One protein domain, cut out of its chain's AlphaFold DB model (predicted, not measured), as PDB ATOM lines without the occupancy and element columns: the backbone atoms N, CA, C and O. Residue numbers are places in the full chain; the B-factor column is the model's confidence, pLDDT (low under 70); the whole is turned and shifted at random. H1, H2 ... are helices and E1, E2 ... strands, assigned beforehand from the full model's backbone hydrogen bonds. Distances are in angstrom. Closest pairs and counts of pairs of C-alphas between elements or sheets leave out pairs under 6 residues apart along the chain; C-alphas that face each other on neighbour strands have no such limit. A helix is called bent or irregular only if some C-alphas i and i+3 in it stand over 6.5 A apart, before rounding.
ATOM      1  N   ASN A   2      33.140 -10.410   9.855       76.81
ATOM      2  CA  ASN A   2      32.376 -10.674   8.623       76.81
ATOM      3  C   ASN A   2      32.904  -9.784   7.490       76.81
ATOM      4  O   ASN A   2      32.205  -8.891   7.009       76.81
ATOM      5  N   ASP A   3      34.162  -9.988   7.099       86.62
ATOM      6  CA  ASP A   3      34.704  -9.303   5.928       86.62
ATOM      7  C   ASP A   3      33.992  -9.824   4.668       86.62
ATOM      8  O   ASP A   3      33.926 -11.031   4.437       86.62
ATOM      9  N   LYS A   4      33.448  -8.913   3.854       91.94
ATOM     10  CA  LYS A   4      32.841  -9.236   2.554       91.94
ATOM     11  C   LYS A   4      33.850  -9.007   1.428       91.94
ATOM     12  O   LYS A   4      34.621  -8.046   1.477       91.94
ATOM     13  N   PHE A   5      33.826  -9.877   0.425       94.94
ATOM     14  CA  PHE A   5      34.650  -9.802  -0.782       94.94
ATOM     15  C   PHE A   5      33.759 -10.026  -2.000       94.94
ATOM     16  O   PHE A   5      32.849 -10.851  -1.941       94.94
ATOM     17  N   ASP A   6      34.031  -9.306  -3.084       94.12
ATOM     18  CA  ASP A   6      33.314  -9.460  -4.352       94.12
ATOM     19  C   ASP A   6      33.787 -10.712  -5.094       94.12
ATOM     20  O   ASP A   6      33.005 -11.393  -5.752       94.12
ATOM     21  N   VAL A   7      35.079 -11.036  -4.961       95.81
ATOM     22  CA  VAL A   7      35.695 -12.218  -5.565       95.81
ATOM     23  C   VAL A   7      36.683 -12.850  -4.593       95.81
ATOM     24  O   VAL A   7      37.538 -12.171  -4.019       95.81
ATOM     25  N   ILE A   8      36.598 -14.171  -4.452       96.19
ATOM     26  CA  ILE A   8      37.576 -14.979  -3.725       96.19
ATOM     27  C   ILE A   8      38.211 -15.955  -4.713       96.19
ATOM     28  O   ILE A   8      37.527 -16.794  -5.293       96.19
ATOM     29  N   VAL A   9      39.525 -15.849  -4.895       96.44
ATOM     30  CA  VAL A   9      40.321 -16.759  -5.723       96.44
ATOM     31  C   VAL A   9      41.114 -17.680  -4.807       96.44
ATOM     32  O   VAL A   9      41.893 -17.218  -3.975       96.44
ATOM     33  N   VAL A  10      40.936 -18.989  -4.961       96.31
ATOM     34  CA  VAL A  10      41.674 -19.994  -4.189       96.31
ATOM     35  C   VAL A  10      42.781 -20.577  -5.062       96.31
ATOM     36  O   VAL A  10      42.519 -21.291  -6.026       96.31
ATOM     37  N   GLY A  11      44.025 -20.269  -4.709       93.31
ATOM     38  CA  GLY A  11      45.233 -20.658  -5.424       93.31
ATOM     39  C   GLY A  11      45.782 -19.540  -6.308       93.31
ATOM     40  O   GLY A  11      45.065 -18.888  -7.064       93.31
ATOM     41  N   SER A  12      47.097 -19.347  -6.238       94.25
ATOM     42  CA  SER A  12      47.798 -18.242  -6.912       94.25
ATOM     43  C   SER A  12      48.635 -18.677  -8.123       94.25
ATOM     44  O   SER A  12      49.539 -17.960  -8.549       94.25
ATOM     45  N   SER A  13      48.388 -19.873  -8.670       94.12
ATOM     46  CA  SER A  13      49.102 -20.371  -9.856       94.12
ATOM     47  C   SER A  13      48.469 -19.872 -11.164       94.12
ATOM     48  O   SER A  13      47.738 -18.887 -11.149       94.12
ATOM     49  N   PHE A  14      48.745 -20.537 -12.293       95.38
ATOM     50  CA  PHE A  14      48.272 -20.134 -13.626       95.38
ATOM     51  C   PHE A  14      46.797 -19.732 -13.649       95.38
ATOM     52  O   PHE A  14      46.494 -18.597 -13.989       95.38
ATOM     53  N   SER A  15      45.885 -20.614 -13.234       95.38
ATOM     54  CA  SER A  15      44.448 -20.349 -13.346       95.38
ATOM     55  C   SER A  15      44.017 -19.100 -12.577       95.38
ATOM     56  O   SER A  15      43.386 -18.221 -13.152       95.38
ATOM     57  N   GLY A  16      44.398 -18.983 -11.299       95.75
ATOM     58  CA  GLY A  16      44.024 -17.836 -10.469       95.75
ATOM     59  C   GLY A  16      44.649 -16.528 -10.955       95.75
ATOM     60  O   GLY A  16      43.969 -15.510 -11.048       95.75
ATOM     61  N   ALA A  17      45.928 -16.561 -11.332       95.19
ATOM     62  CA  ALA A  17      46.638 -15.374 -11.792       95.19
ATOM     63  C   ALA A  17      46.145 -14.884 -13.165       95.19
ATOM     64  O   ALA A  17      45.945 -13.684 -13.344       95.19
ATOM     65  N   PHE A  18      45.889 -15.786 -14.117       95.69
ATOM     66  CA  PHE A  18      45.352 -15.420 -15.434       95.69
ATOM     67  C   PHE A  18      43.876 -15.027 -15.377       95.69
ATOM     68  O   PHE A  18      43.473 -14.103 -16.081       95.69
ATOM     69  N   PHE A  19      43.084 -15.646 -14.495       95.94
ATOM     70  CA  PHE A  19      41.733 -15.170 -14.211       95.94
ATOM     71  C   PHE A  19      41.763 -13.712 -13.740       95.94
ATOM     72  O   PHE A  19      41.093 -12.865 -14.322       95.94
ATOM     73  N   LEU A  20      42.596 -13.394 -12.741       94.31
ATOM     74  CA  LEU A  20      42.736 -12.022 -12.251       94.31
ATOM     75  C   LEU A  20      43.287 -11.078 -13.318       94.31
ATOM     76  O   LEU A  20      42.834  -9.940 -13.401       94.31
ATOM     77  N   HIS A  21      44.208 -11.541 -14.166       92.81
ATOM     78  CA  HIS A  21      44.722 -10.747 -15.279       92.81
ATOM     79  C   HIS A  21      43.607 -10.276 -16.225       92.81
ATOM     80  O   HIS A  21      43.588  -9.101 -16.584       92.81
ATOM     81  N   GLY A  22      42.661 -11.157 -16.571       92.94
ATOM     82  CA  GLY A  22      41.516 -10.812 -17.420       92.94
ATOM     83  C   GLY A  22      40.359 -10.127 -16.681       92.94
ATOM     84  O   GLY A  22      39.613  -9.356 -17.287       92.94
ATOM     85  N   TYR A  23      40.194 -10.398 -15.383       93.81
ATOM     86  CA  TYR A  23      39.112  -9.855 -14.556       93.81
ATOM     87  C   TYR A  23      39.385  -8.419 -14.097       93.81
ATOM     88  O   TYR A  23      38.520  -7.558 -14.237       93.81
ATOM     89  N   LEU A  24      40.583  -8.138 -13.573       92.06
ATOM     90  CA  LEU A  24      40.920  -6.852 -12.948       92.06
ATOM     91  C   LEU A  24      40.676  -5.626 -13.846       92.06
ATOM     92  O   LEU A  24      40.148  -4.645 -13.328       92.06
ATOM     93  N   PRO A  25      40.987  -5.639 -15.160       91.25
ATOM     94  CA  PRO A  25      40.706  -4.500 -16.038       91.25
ATOM     95  C   PRO A  25      39.212  -4.195 -16.217       91.25
ATOM     96  O   PRO A  25      38.864  -3.098 -16.638       91.25
ATOM     97  N   LYS A  26      38.334  -5.166 -15.932       93.12
ATOM     98  CA  LYS A  26      36.871  -5.066 -16.070       93.12
ATOM     99  C   LYS A  26      36.169  -4.886 -14.722       93.12
ATOM    100  O   LYS A  26      34.971  -4.621 -14.682       93.12
ATOM    101  N   ALA A  27      36.891  -5.103 -13.627       92.12
ATOM    102  CA  ALA A  27      36.349  -5.050 -12.284       92.12
ATOM    103  C   ALA A  27      36.070  -3.603 -11.860       92.12
ATOM    104  O   ALA A  27      36.766  -2.672 -12.265       92.12
ATOM    105  N   ASN A  28      35.081  -3.429 -10.981       90.62
ATOM    106  CA  ASN A  28      34.869  -2.159 -10.292       90.62
ATOM    107  C   ASN A  28      36.153  -1.754  -9.544       90.62
ATOM    108  O   ASN A  28      36.800  -2.596  -8.921       90.62
ATOM    109  N   GLU A  29      36.517  -0.471  -9.572       87.75
ATOM    110  CA  GLU A  29      37.732   0.033  -8.920       87.75
ATOM    111  C   GLU A  29      37.783  -0.262  -7.415       87.75
ATOM    112  O   GLU A  29      38.866  -0.491  -6.874       87.75
ATOM    113  N   ASN A  30      36.615  -0.339  -6.772       89.56
ATOM    114  CA  ASN A  30      36.454  -0.649  -5.353       89.56
ATOM    115  C   ASN A  30      36.249  -2.146  -5.068       89.56
ATOM    116  O   ASN A  30      35.989  -2.508  -3.919       89.56
ATOM    117  N   ALA A  31      36.346  -3.016  -6.081       91.94
ATOM    118  CA  ALA A  31      36.166  -4.451  -5.905       91.94
ATOM    119  C   ALA A  31      37.186  -5.011  -4.902       91.94
ATOM    120  O   ALA A  31      38.406  -4.889  -5.064       91.94
ATOM    121  N   ARG A  32      36.674  -5.661  -3.860       93.25
ATOM    122  CA  ARG A  32      37.441  -6.321  -2.809       93.25
ATOM    123  C   ARG A  32      37.709  -7.755  -3.230       93.25
ATOM    124  O   ARG A  32      36.809  -8.593  -3.228       93.25
ATOM    125  N   ILE A  33      38.963  -8.033  -3.560       93.81
ATOM    126  CA  ILE A  33      39.400  -9.340  -4.045       93.81
ATOM    127  C   ILE A  33      40.288  -9.985  -2.988       93.81
ATOM    128  O   ILE A  33      41.232  -9.367  -2.499       93.81
ATOM    129  N   LEU A  34      39.985 -11.234  -2.637       94.31
ATOM    130  CA  LEU A  34      40.803 -12.047  -1.743       94.31
ATOM    131  C   LEU A  34      41.449 -13.184  -2.528       94.31
ATOM    132  O   LEU A  34      40.750 -13.969  -3.165       94.31
ATOM    133  N   VAL A  35      42.771 -13.305  -2.437       93.94
ATOM    134  CA  VAL A  35      43.509 -14.454  -2.977       93.94
ATOM    135  C   VAL A  35      44.005 -15.305  -1.820       93.94
ATOM    136  O   VAL A  35      44.811 -14.854  -1.008       93.94
ATOM    137  N   LEU A  36      43.519 -16.541  -1.742       94.50
ATOM    138  CA  LEU A  36      43.927 -17.514  -0.738       94.50
ATOM    139  C   LEU A  36      44.993 -18.434  -1.324       94.50
ATOM    140  O   LEU A  36      44.753 -19.124  -2.309       94.50
ATOM    141  N   GLU A  37      46.165 -18.471  -0.703       91.88
ATOM    142  CA  GLU A  37      47.251 -19.385  -1.054       91.88
ATOM    143  C   GLU A  37      47.665 -20.157   0.197       91.88
ATOM    144  O   GLU A  37      47.867 -19.565   1.254       91.88
ATOM    145  N   ARG A  38      47.777 -21.484   0.082       89.62
ATOM    146  CA  ARG A  38      48.096 -22.350   1.225       89.62
ATOM    147  C   ARG A  38      49.558 -22.223   1.647       89.62
ATOM    148  O   ARG A  38      49.870 -22.399   2.820       89.62
ATOM    149  N   GLY A  39      50.464 -22.009   0.692       88.00
ATOM    150  CA  GLY A  39      51.892 -21.874   0.983       88.00
ATOM    151  C   GLY A  39      52.350 -20.426   1.165       88.00
ATOM    152  O   GLY A  39      51.568 -19.482   1.137       88.00
ATOM    153  N   LYS A  40      53.667 -20.251   1.314       90.06
ATOM    154  CA  LYS A  40      54.306 -18.944   1.519       90.06
ATOM    155  C   LYS A  40      54.778 -18.315   0.206       90.06
ATOM    156  O   LYS A  40      54.787 -18.945  -0.854       90.06
ATOM    157  N   ILE A  41      55.211 -17.061   0.292       91.62
ATOM    158  CA  ILE A  41      56.030 -16.424  -0.740       91.62
ATOM    159  C   ILE A  41      57.483 -16.833  -0.483       91.62
ATOM    160  O   ILE A  41      58.147 -16.251   0.371       91.62
ATOM    161  N   ASP A  42      57.988 -17.827  -1.214       93.00
ATOM    162  CA  ASP A  42      59.424 -18.120  -1.204       93.00
ATOM    163  C   ASP A  42      60.096 -17.403  -2.377       93.00
ATOM    164  O   ASP A  42      59.805 -17.698  -3.542       93.00
ATOM    165  N   SER A  43      60.993 -16.463  -2.076       93.25
ATOM    166  CA  SER A  43      61.694 -15.677  -3.093       93.25
ATOM    167  C   SER A  43      62.567 -16.560  -3.987       93.25
ATOM    168  O   SER A  43      63.000 -17.643  -3.593       93.25
ATOM    169  N   HIS A  44      62.863 -16.100  -5.204       93.56
ATOM    170  CA  HIS A  44      63.768 -16.821  -6.107       93.56
ATOM    171  C   HIS A  44      65.156 -17.043  -5.477       93.56
ATOM    172  O   HIS A  44      65.692 -18.144  -5.558       93.56
ATOM    173  N   GLN A  45      65.675 -16.060  -4.736       94.44
ATOM    174  CA  GLN A  45      66.923 -16.195  -3.978       94.44
ATOM    175  C   GLN A  45      66.852 -17.308  -2.924       94.44
ATOM    176  O   GLN A  45      67.756 -18.141  -2.856       94.44
ATOM    177  N   TRP A  46      65.773 -17.361  -2.134       95.00
ATOM    178  CA  TRP A  46      65.571 -18.430  -1.153       95.00
ATOM    179  C   TRP A  46      65.532 -19.800  -1.839       95.00
ATOM    180  O   TRP A  46      66.152 -20.749  -1.365       95.00
ATOM    181  N   GLN A  47      64.859 -19.896  -2.992       94.38
ATOM    182  CA  GLN A  47      64.757 -21.144  -3.750       94.38
ATOM    183  C   GLN A  47      66.127 -21.663  -4.183       94.38
ATOM    184  O   GLN A  47      66.387 -22.859  -4.066       94.38
ATOM    185  N   LEU A  48      66.998 -20.766  -4.653       95.31
ATOM    186  CA  LEU A  48      68.370 -21.099  -5.031       95.31
ATOM    187  C   LEU A  48      69.200 -21.538  -3.823       95.31
ATOM    188  O   LEU A  48      69.851 -22.574  -3.889       95.31
ATOM    189  N   GLN A  49      69.134 -20.809  -2.707       96.62
ATOM    190  CA  GLN A  49      69.887 -21.145  -1.492       96.62
ATOM    191  C   GLN A  49      69.477 -22.503  -0.912       96.62
ATOM    192  O   GLN A  49      70.323 -23.311  -0.538       96.62
ATOM    193  N   GLN A  50      68.172 -22.766  -0.857       95.50
ATOM    194  CA  GLN A  50      67.632 -23.996  -0.280       95.50
ATOM    195  C   GLN A  50      67.568 -25.154  -1.276       95.50
ATOM    196  O   GLN A  50      67.188 -26.255  -0.888       95.50
ATOM    197  N   HIS A  51      67.885 -24.914  -2.552       93.25
ATOM    198  CA  HIS A  51      67.709 -25.875  -3.645       93.25
ATOM    199  C   HIS A  51      66.292 -26.478  -3.676       93.25
ATOM    200  O   HIS A  51      66.088 -27.661  -3.959       93.25
ATOM    201  N   ARG A  52      65.281 -25.656  -3.360       91.06
ATOM    202  CA  ARG A  52      63.881 -26.076  -3.194       91.06
ATOM    203  C   ARG A  52      62.917 -25.118  -3.877       91.06
ATOM    204  O   ARG A  52      63.063 -23.906  -3.823       91.06
ATOM    205  N   LEU A  53      61.859 -25.685  -4.457       89.56
ATOM    206  CA  LEU A  53      60.766 -24.938  -5.093       89.56
ATOM    207  C   LEU A  53      59.633 -24.562  -4.135       89.56
ATOM    208  O   LEU A  53      58.661 -23.968  -4.577       89.56
ATOM    209  N   SER A  54      59.697 -24.958  -2.868       89.69
ATOM    210  CA  SER A  54      58.752 -24.535  -1.833       89.69
ATOM    211  C   SER A  54      59.321 -24.833  -0.453       89.69
ATOM    212  O   SER A  54      59.995 -25.857  -0.263       89.69
ATOM    213  N   SER A  55      59.029 -23.958   0.508       88.94
ATOM    214  CA  SER A  55      59.223 -24.240   1.935       88.94
ATOM    215  C   SER A  55      58.249 -25.302   2.452       88.94
ATOM    216  O   SER A  55      58.589 -26.048   3.372       88.94
ATOM    217  N   PHE A  56      57.088 -25.457   1.813       83.75
ATOM    218  CA  PHE A  56      56.153 -26.543   2.090       83.75
ATOM    219  C   PHE A  56      56.649 -27.883   1.524       83.75
ATOM    220  O   PHE A  56      57.316 -27.941   0.489       83.75
ATOM    221  N   SER A  57      56.318 -28.979   2.211       75.12
ATOM    222  CA  SER A  57      56.581 -30.334   1.716       75.12
ATOM    223  C   SER A  57      55.514 -30.751   0.701       75.12
ATOM    224  O   SER A  57      54.314 -30.597   0.939       75.12
ATOM    225  N   SER A  58      55.935 -31.332  -0.424       66.94
ATOM    226  CA  SER A  58      55.007 -31.897  -1.412       66.94
ATOM    227  C   SER A  58      54.234 -33.098  -0.857       66.94
ATOM    228  O   SER A  58      53.089 -33.303  -1.247       66.94
ATOM    229  N   GLN A  59      54.809 -33.841   0.096       64.62
ATOM    230  CA  GLN A  59      54.191 -35.030   0.701       64.62
ATOM    231  C   GLN A  59      52.976 -34.698   1.580       64.62
ATOM    232  O   GLN A  59      52.103 -35.533   1.767       64.62
ATOM    233  N   THR A  60      52.892 -33.471   2.102       66.44
ATOM    234  CA  THR A  60      51.753 -33.005   2.914       66.44
ATOM    235  C   THR A  60      50.773 -32.144   2.115       66.44
ATOM    236  O   THR A  60      49.786 -31.628   2.653       66.44
ATOM    237  N   SER A  61      51.043 -31.955   0.819       68.12
ATOM    238  CA  SER A  61      50.257 -31.061  -0.028       68.12
ATOM    239  C   SER A  61      48.945 -31.700  -0.485       68.12
ATOM    240  O   SER A  61      47.945 -30.994  -0.584       68.12
ATOM    241  N   PHE A  62      48.914 -33.017  -0.702       76.31
ATOM    242  CA  PHE A  62      47.718 -33.756  -1.111       76.31
ATOM    243  C   PHE A  62      47.785 -35.211  -0.634       76.31
ATOM    244  O   PHE A  62      48.865 -35.743  -0.393       76.31
ATOM    245  N   ILE A  63      46.624 -35.856  -0.527       78.38
ATOM    246  CA  ILE A  63      46.519 -37.300  -0.292       78.38
ATOM    247  C   ILE A  63      46.318 -37.956  -1.656       78.38
ATOM    248  O   ILE A  63      45.303 -37.711  -2.311       78.38
ATOM    249  N   ASN A  64      47.280 -38.766  -2.099       77.31
ATOM    250  CA  ASN A  64      47.102 -39.572  -3.300       77.31
ATOM    251  C   ASN A  64      46.190 -40.760  -2.975       77.31
ATOM    252  O   ASN A  64      46.526 -41.569  -2.117       77.31
ATOM    253  N   ARG A  65      45.032 -40.846  -3.633       81.56
ATOM    254  CA  ARG A  65      44.079 -41.954  -3.456       81.56
ATOM    255  C   ARG A  65      44.213 -43.042  -4.526       81.56
ATOM    256  O   ARG A  65      43.421 -43.979  -4.527       81.56
ATOM    257  N   ASN A  66      45.165 -42.908  -5.449       76.31
ATOM    258  CA  ASN A  66      45.398 -43.922  -6.468       76.31
ATOM    259  C   ASN A  66      46.033 -45.168  -5.845       76.31
ATOM    260  O   ASN A  66      46.877 -45.061  -4.960       76.31
ATOM    261  N   GLN A  67      45.617 -46.338  -6.336       68.62
ATOM    262  CA  GLN A  67      46.133 -47.636  -5.890       68.62
ATOM    263  C   GLN A  67      47.592 -47.856  -6.316       68.62
ATOM    264  O   GLN A  67      48.344 -48.519  -5.612       68.62
ATOM    265  N   GLU A  68      47.999 -47.266  -7.442       74.00
ATOM    266  CA  GLU A  68      49.388 -47.236  -7.899       74.00
ATOM    267  C   GLU A  68      50.088 -45.956  -7.419       74.00
ATOM    268  O   GLU A  68      49.504 -44.864  -7.464       74.00
ATOM    269  N   GLU A  69      51.360 -46.065  -7.012       69.62
ATOM    270  CA  GLU A  69      52.202 -44.940  -6.578       69.62
ATOM    271  C   GLU A  69      52.563 -43.999  -7.742       69.62
ATOM    272  O   GLU A  69      53.705 -43.885  -8.187       69.62
ATOM    273  N   LYS A  70      51.580 -43.259  -8.255       71.88
ATOM    274  CA  LYS A  70      51.836 -42.171  -9.196       71.88
ATOM    275  C   LYS A  70      52.289 -40.929  -8.435       71.88
ATOM    276  O   LYS A  70      51.496 -40.283  -7.753       71.88
ATOM    277  N   VAL A  71      53.554 -40.549  -8.584       73.44
ATOM    278  CA  VAL A  71      54.081 -39.324  -7.970       73.44
ATOM    279  C   VAL A  71      53.558 -38.097  -8.720       73.44
ATOM    280  O   VAL A  71      53.898 -37.868  -9.880       73.44
ATOM    281  N   TRP A  72      52.758 -37.270  -8.045       76.38
ATOM    282  CA  TRP A  72      52.339 -35.966  -8.562       76.38
ATOM    283  C   TRP A  72      53.206 -34.853  -7.986       76.38
ATOM    284  O   TRP A  72      53.442 -34.779  -6.779       76.38
ATOM    285  N   MET A  73      53.660 -33.951  -8.854       77.25
ATOM    286  CA  MET A  73      54.407 -32.772  -8.435       77.25
ATOM    287  C   MET A  73      53.478 -31.564  -8.377       77.25
ATOM    288  O   MET A  73      53.061 -31.031  -9.402       77.25
ATOM    289  N   TYR A  74      53.199 -31.121  -7.159       84.75
ATOM    290  CA  TYR A  74      52.433 -29.916  -6.878       84.75
ATOM    291  C   TYR A  74      53.247 -28.998  -5.969       84.75
ATOM    292  O   TYR A  74      53.919 -29.464  -5.047       84.75
ATOM    293  N   ILE A  75      53.193 -27.694  -6.235       88.69
ATOM    294  CA  ILE A  75      53.865 -26.676  -5.429       88.69
ATOM    295  C   ILE A  75      52.801 -25.839  -4.723       88.69
ATOM    296  O   ILE A  75      52.047 -25.127  -5.382       88.69
ATOM    297  N   ALA A  76      52.768 -25.910  -3.392       89.25
ATOM    298  CA  ALA A  76      52.033 -24.964  -2.558       89.25
ATOM    299  C   ALA A  76      52.898 -23.721  -2.300       89.25
ATOM    300  O   ALA A  76      54.091 -23.848  -2.003       89.25
ATOM    301  N   GLY A  77      52.304 -22.534  -2.392       90.38
ATOM    302  CA  GLY A  77      52.994 -21.251  -2.253       90.38
ATOM    303  C   GLY A  77      52.770 -20.338  -3.443       90.38
ATOM    304  O   GLY A  77      52.303 -20.771  -4.496       90.38
ATOM    305  N   PHE A  78      53.112 -19.063  -3.273       93.31
ATOM    306  CA  PHE A  78      52.785 -18.037  -4.256       93.31
ATOM    307  C   PHE A  78      53.315 -18.396  -5.651       93.31
ATOM    308  O   PHE A  78      54.504 -18.691  -5.817       93.31
ATOM    309  N   GLY A  79      52.426 -18.406  -6.646       93.00
ATOM    310  CA  GLY A  79      52.708 -18.796  -8.029       93.00
ATOM    311  C   GLY A  79      52.607 -20.298  -8.327       93.00
ATOM    312  O   GLY A  79      52.562 -20.695  -9.499       93.00
ATOM    313  N   GLY A  80      52.524 -21.143  -7.302       93.38
ATOM    314  CA  GLY A  80      52.316 -22.586  -7.398       93.38
ATOM    315  C   GLY A  80      53.224 -23.295  -8.407       93.38
ATOM    316  O   GLY A  80      54.419 -23.010  -8.529       93.38
ATOM    317  N   THR A  81      52.652 -24.223  -9.177       93.12
ATOM    318  CA  THR A  81      53.391 -25.105 -10.100       93.12
ATOM    319  C   THR A  81      54.033 -24.375 -11.290       93.12
ATOM    320  O   THR A  81      54.933 -24.929 -11.925       93.12
ATOM    321  N   SER A  82      53.714 -23.093 -11.529       94.75
ATOM    322  CA  SER A  82      54.495 -22.246 -12.453       94.75
ATOM    323  C   SER A  82      55.975 -22.136 -12.061       94.75
ATOM    324  O   SER A  82      56.814 -21.778 -12.879       94.75
ATOM    325  N   ARG A  83      56.343 -22.492 -10.826       91.44
ATOM    326  CA  ARG A  83      57.742 -22.581 -10.390       91.44
ATOM    327  C   ARG A  83      58.419 -23.869 -10.863       91.44
ATOM    328  O   ARG A  83      59.600 -23.836 -11.183       91.44
ATOM    329  N   ALA A  84      57.690 -24.981 -10.982       89.38
ATOM    330  CA  ALA A  84      58.247 -26.318 -11.235       89.38
ATOM    331  C   ALA A  84      58.283 -26.751 -12.707       89.38
ATOM    332  O   ALA A  84      59.060 -27.634 -13.062       89.38
ATOM    333  N   TRP A  85      57.453 -26.153 -13.559       93.56
ATOM    334  CA  TRP A  85      57.313 -26.550 -14.963       93.56
ATOM    335  C   TRP A  85      58.561 -26.272 -15.825       93.56
ATOM    336  O   TRP A  85      59.437 -25.492 -15.447       93.56
ATOM    337  N   ALA A  86      58.626 -26.882 -17.012       93.81
ATOM    338  CA  ALA A  86      59.712 -26.691 -17.983       93.81
ATOM    339  C   ALA A  86      59.505 -25.490 -18.930       93.81
ATOM    340  O   ALA A  86      60.384 -25.191 -19.735       93.81
ATOM    341  N   THR A 200      57.444 -17.437 -14.550       95.94
ATOM    342  CA  THR A 200      56.737 -17.874 -13.352       95.94
ATOM    343  C   THR A 200      55.738 -16.780 -12.995       95.94
ATOM    344  O   THR A 200      55.955 -15.609 -13.302       95.94
ATOM    345  N   ILE A 201      54.660 -17.117 -12.291       95.69
ATOM    346  CA  ILE A 201      53.753 -16.075 -11.784       95.69
ATOM    347  C   ILE A 201      54.514 -15.090 -10.880       95.69
ATOM    348  O   ILE A 201      54.263 -13.890 -10.924       95.69
ATOM    349  N   GLN A 202      55.494 -15.579 -10.111       92.38
ATOM    350  CA  GLN A 202      56.277 -14.748  -9.196       92.38
ATOM    351  C   GLN A 202      57.061 -13.644  -9.914       92.38
ATOM    352  O   GLN A 202      57.062 -12.511  -9.444       92.38
ATOM    353  N   ASN A 203      57.723 -13.964 -11.031       92.81
ATOM    354  CA  ASN A 203      58.591 -13.005 -11.716       92.81
ATOM    355  C   ASN A 203      57.851 -12.084 -12.690       92.81
ATOM    356  O   ASN A 203      58.288 -10.958 -12.867       92.81
ATOM    357  N   GLU A 204      56.729 -12.512 -13.271       90.31
ATOM    358  CA  GLU A 204      56.009 -11.690 -14.252       90.31
ATOM    359  C   GLU A 204      54.802 -10.957 -13.648       90.31
ATOM    360  O   GLU A 204      54.469  -9.843 -14.049       90.31
ATOM    361  N   MET A 205      54.132 -11.567 -12.667       86.56
ATOM    362  CA  MET A 205      52.871 -11.059 -12.112       86.56
ATOM    363  C   MET A 205      52.956 -10.694 -10.624       86.56
ATOM    364  O   MET A 205      52.052 -10.038 -10.112       86.56
ATOM    365  N   GLY A 206      54.044 -11.057  -9.934       72.75
ATOM    366  CA  GLY A 206      54.220 -10.818  -8.499       72.75
ATOM    367  C   GLY A 206      54.160  -9.345  -8.092       72.75
ATOM    368  O   GLY A 206      53.515  -9.018  -7.101       72.75
ATOM    369  N   GLY A 207      54.755  -8.447  -8.885       59.56
ATOM    370  CA  GLY A 207      54.750  -7.001  -8.616       59.56
ATOM    371  C   GLY A 207      53.450  -6.277  -8.995       59.56
ATOM    372  O   GLY A 207      53.216  -5.154  -8.560       59.56
ATOM    373  N   ARG A 208      52.564  -6.896  -9.789       50.62
ATOM    374  CA  ARG A 208      51.267  -6.285 -10.145       50.62
ATOM    375  C   ARG A 208      50.255  -6.379  -9.006       50.62
ATOM    376  O   ARG A 208      49.376  -5.529  -8.903       50.62
ATOM    377  N   ALA A 209      50.411  -7.368  -8.130       42.62
ATOM    378  CA  ALA A 209      49.541  -7.566  -6.979       42.62
ATOM    379  C   ALA A 209      49.863  -6.626  -5.793       42.62
ATOM    380  O   ALA A 209      49.096  -6.585  -4.839       42.62
ATOM    381  N   SER A 210      50.963  -5.858  -5.847       37.38
ATOM    382  CA  SER A 210      51.368  -4.922  -4.784       37.38
ATOM    383  C   SER A 210      50.996  -3.454  -5.034       37.38
ATOM    384  O   SER A 210      51.034  -2.667  -4.093       37.38
ATOM    385  N   ASN A 211      50.635  -3.066  -6.265       33.84
ATOM    386  CA  ASN A 211      50.403  -1.652  -6.626       33.84
ATOM    387  C   ASN A 211      48.951  -1.173  -6.473       33.84
ATOM    388  O   ASN A 211      48.691   0.025  -6.545       33.84
ATOM    389  N   ARG A 212      48.002  -2.077  -6.220       43.69
ATOM    390  CA  ARG A 212      46.744  -1.732  -5.549       43.69
ATOM    391  C   ARG A 212      46.884  -2.276  -4.141       43.69
ATOM    392  O   ARG A 212      47.227  -3.442  -3.987       43.69
ATOM    393  N   SER A 213      46.679  -1.447  -3.130       33.53
ATOM    394  CA  SER A 213      46.697  -1.812  -1.714       33.53
ATOM    395  C   SER A 213      45.649  -2.900  -1.420       33.53
ATOM    396  O   SER A 213      44.561  -2.632  -0.924       33.53
ATOM    397  N   GLN A 214      45.960  -4.152  -1.755       37.72
ATOM    398  CA  GLN A 214      45.110  -5.320  -1.563       37.72
ATOM    399  C   GLN A 214      45.918  -6.403  -0.854       37.72
ATOM    400  O   GLN A 214      46.516  -7.296  -1.438       37.72
ATOM    401  N   VAL A 215      45.972  -6.224   0.463       34.81
ATOM    402  CA  VAL A 215      45.886  -7.244   1.512       34.81
ATOM    403  C   VAL A 215      46.029  -8.697   1.021       34.81
ATOM    404  O   VAL A 215      45.058  -9.450   0.965       34.81
ATOM    405  N   PHE A 216      47.266  -9.148   0.798       33.78
ATOM    406  CA  PHE A 216      47.610 -10.550   1.037       33.78
ATOM    407  C   PHE A 216      47.591 -10.776   2.552       33.78
ATOM    408  O   PHE A 216      48.623 -10.723   3.220       33.78
ATOM    409  N   LYS A 217      46.406 -10.989   3.131       29.58
ATOM    410  CA  LYS A 217      46.312 -11.576   4.472       29.58
ATOM    411  C   LYS A 217      46.591 -13.065   4.317       29.58
ATOM    412  O   LYS A 217      45.688 -13.855   4.057       29.58
ATOM    413  N   GLY A 218      47.870 -13.421   4.419       26.83
ATOM    414  CA  GLY A 218      48.272 -14.796   4.672       26.83
ATOM    415  C   GLY A 218      47.669 -15.226   6.004       26.83
ATOM    416  O   GLY A 218      47.991 -14.651   7.041       26.83
ATOM    417  N   TRP A 219      46.760 -16.192   5.966       25.64
ATOM    418  CA  TRP A 219      46.374 -16.932   7.155       25.64
ATOM    419  C   TRP A 219      47.477 -17.967   7.394       25.64
ATOM    420  O   TRP A 219      47.564 -18.961   6.672       25.64
ATOM    421  N   CYS A 220      48.371 -17.658   8.335       29.14
ATOM    422  CA  CYS A 220      49.022 -18.690   9.136       29.14
ATOM    423  C   CYS A 220      47.996 -19.256  10.121       29.14
ATOM    424  O   CYS A 220      47.162 -18.455  10.603       29.14
TER     425      CYS A 220
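What this domain is: This is residues 2 to 86 and 200 to 220 of the 220 residues of an uncharacterized protein of Anaerolineaceae bacterium 4572_78 (UniProt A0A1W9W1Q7). With little regular structure, the domain has at one end a small sheet of two parallel strands, E1 and E2, with H1 over one face, and at the other a long loop whose residues 65 to 70 stick out. Its 106 printed residues, 36 in named elements, run E1 H1 E2 H2 H3 H4, mixed helices and strands. It is only just compact, close to loose: radius of gyration of the C-alphas 15.3 A, spans 47 by 33 by 27 A.

How they stand to each other: E1, residues 7 to 10, and E2, residues 33 to 36, are parallel at 14 degrees; N 9 and O 34, 2.8 A apart, are within hydrogen-bond range. With H1, residues 14 to 26, they form a strand-helix-strand unit, parallel neighbour strands with a helix between along the chain; its crossover is right-handed. The closest C-alphas of E1 and H1, Val 9 and Gly 16, are 6.1 A apart. With residue 14 alone, H1 only just touches H3, residues 80 to 83, with 3 pairs of C-alphas within 8 A; the closest, Phe 14 and Ser 82, are 6.7 A apart. H3 only just touches H4, residues 201 to 204, also with 3 pairs; the closest C-alphas, Ser 82 and Ile 201, are 6.3 A apart. H2, residues 44 to 50, touches no helix. Every O i to N i+4 pair is within hydrogen-bond range in H2, 7 of 9 in H1; H3 and H4 are too short for one.

Where its parts are: E1 begins at C-alpha 7 (35.695, -12.218, -5.565); H4 ends at C-alpha 204 (56.009, -11.690, -14.252). H1 spans 19.1 A and is only just irregular, C-alphas 22 and 25 being 6.51 A apart.

The domain as a whole: Residues 87 to 199 are not printed; C-alphas 86 and 200 are 10.4 A apart. The link H2 to H3, 29 residues, is long. pLDDT is under 70 at residues 58 to 61, 67, 69 and 207 to 220.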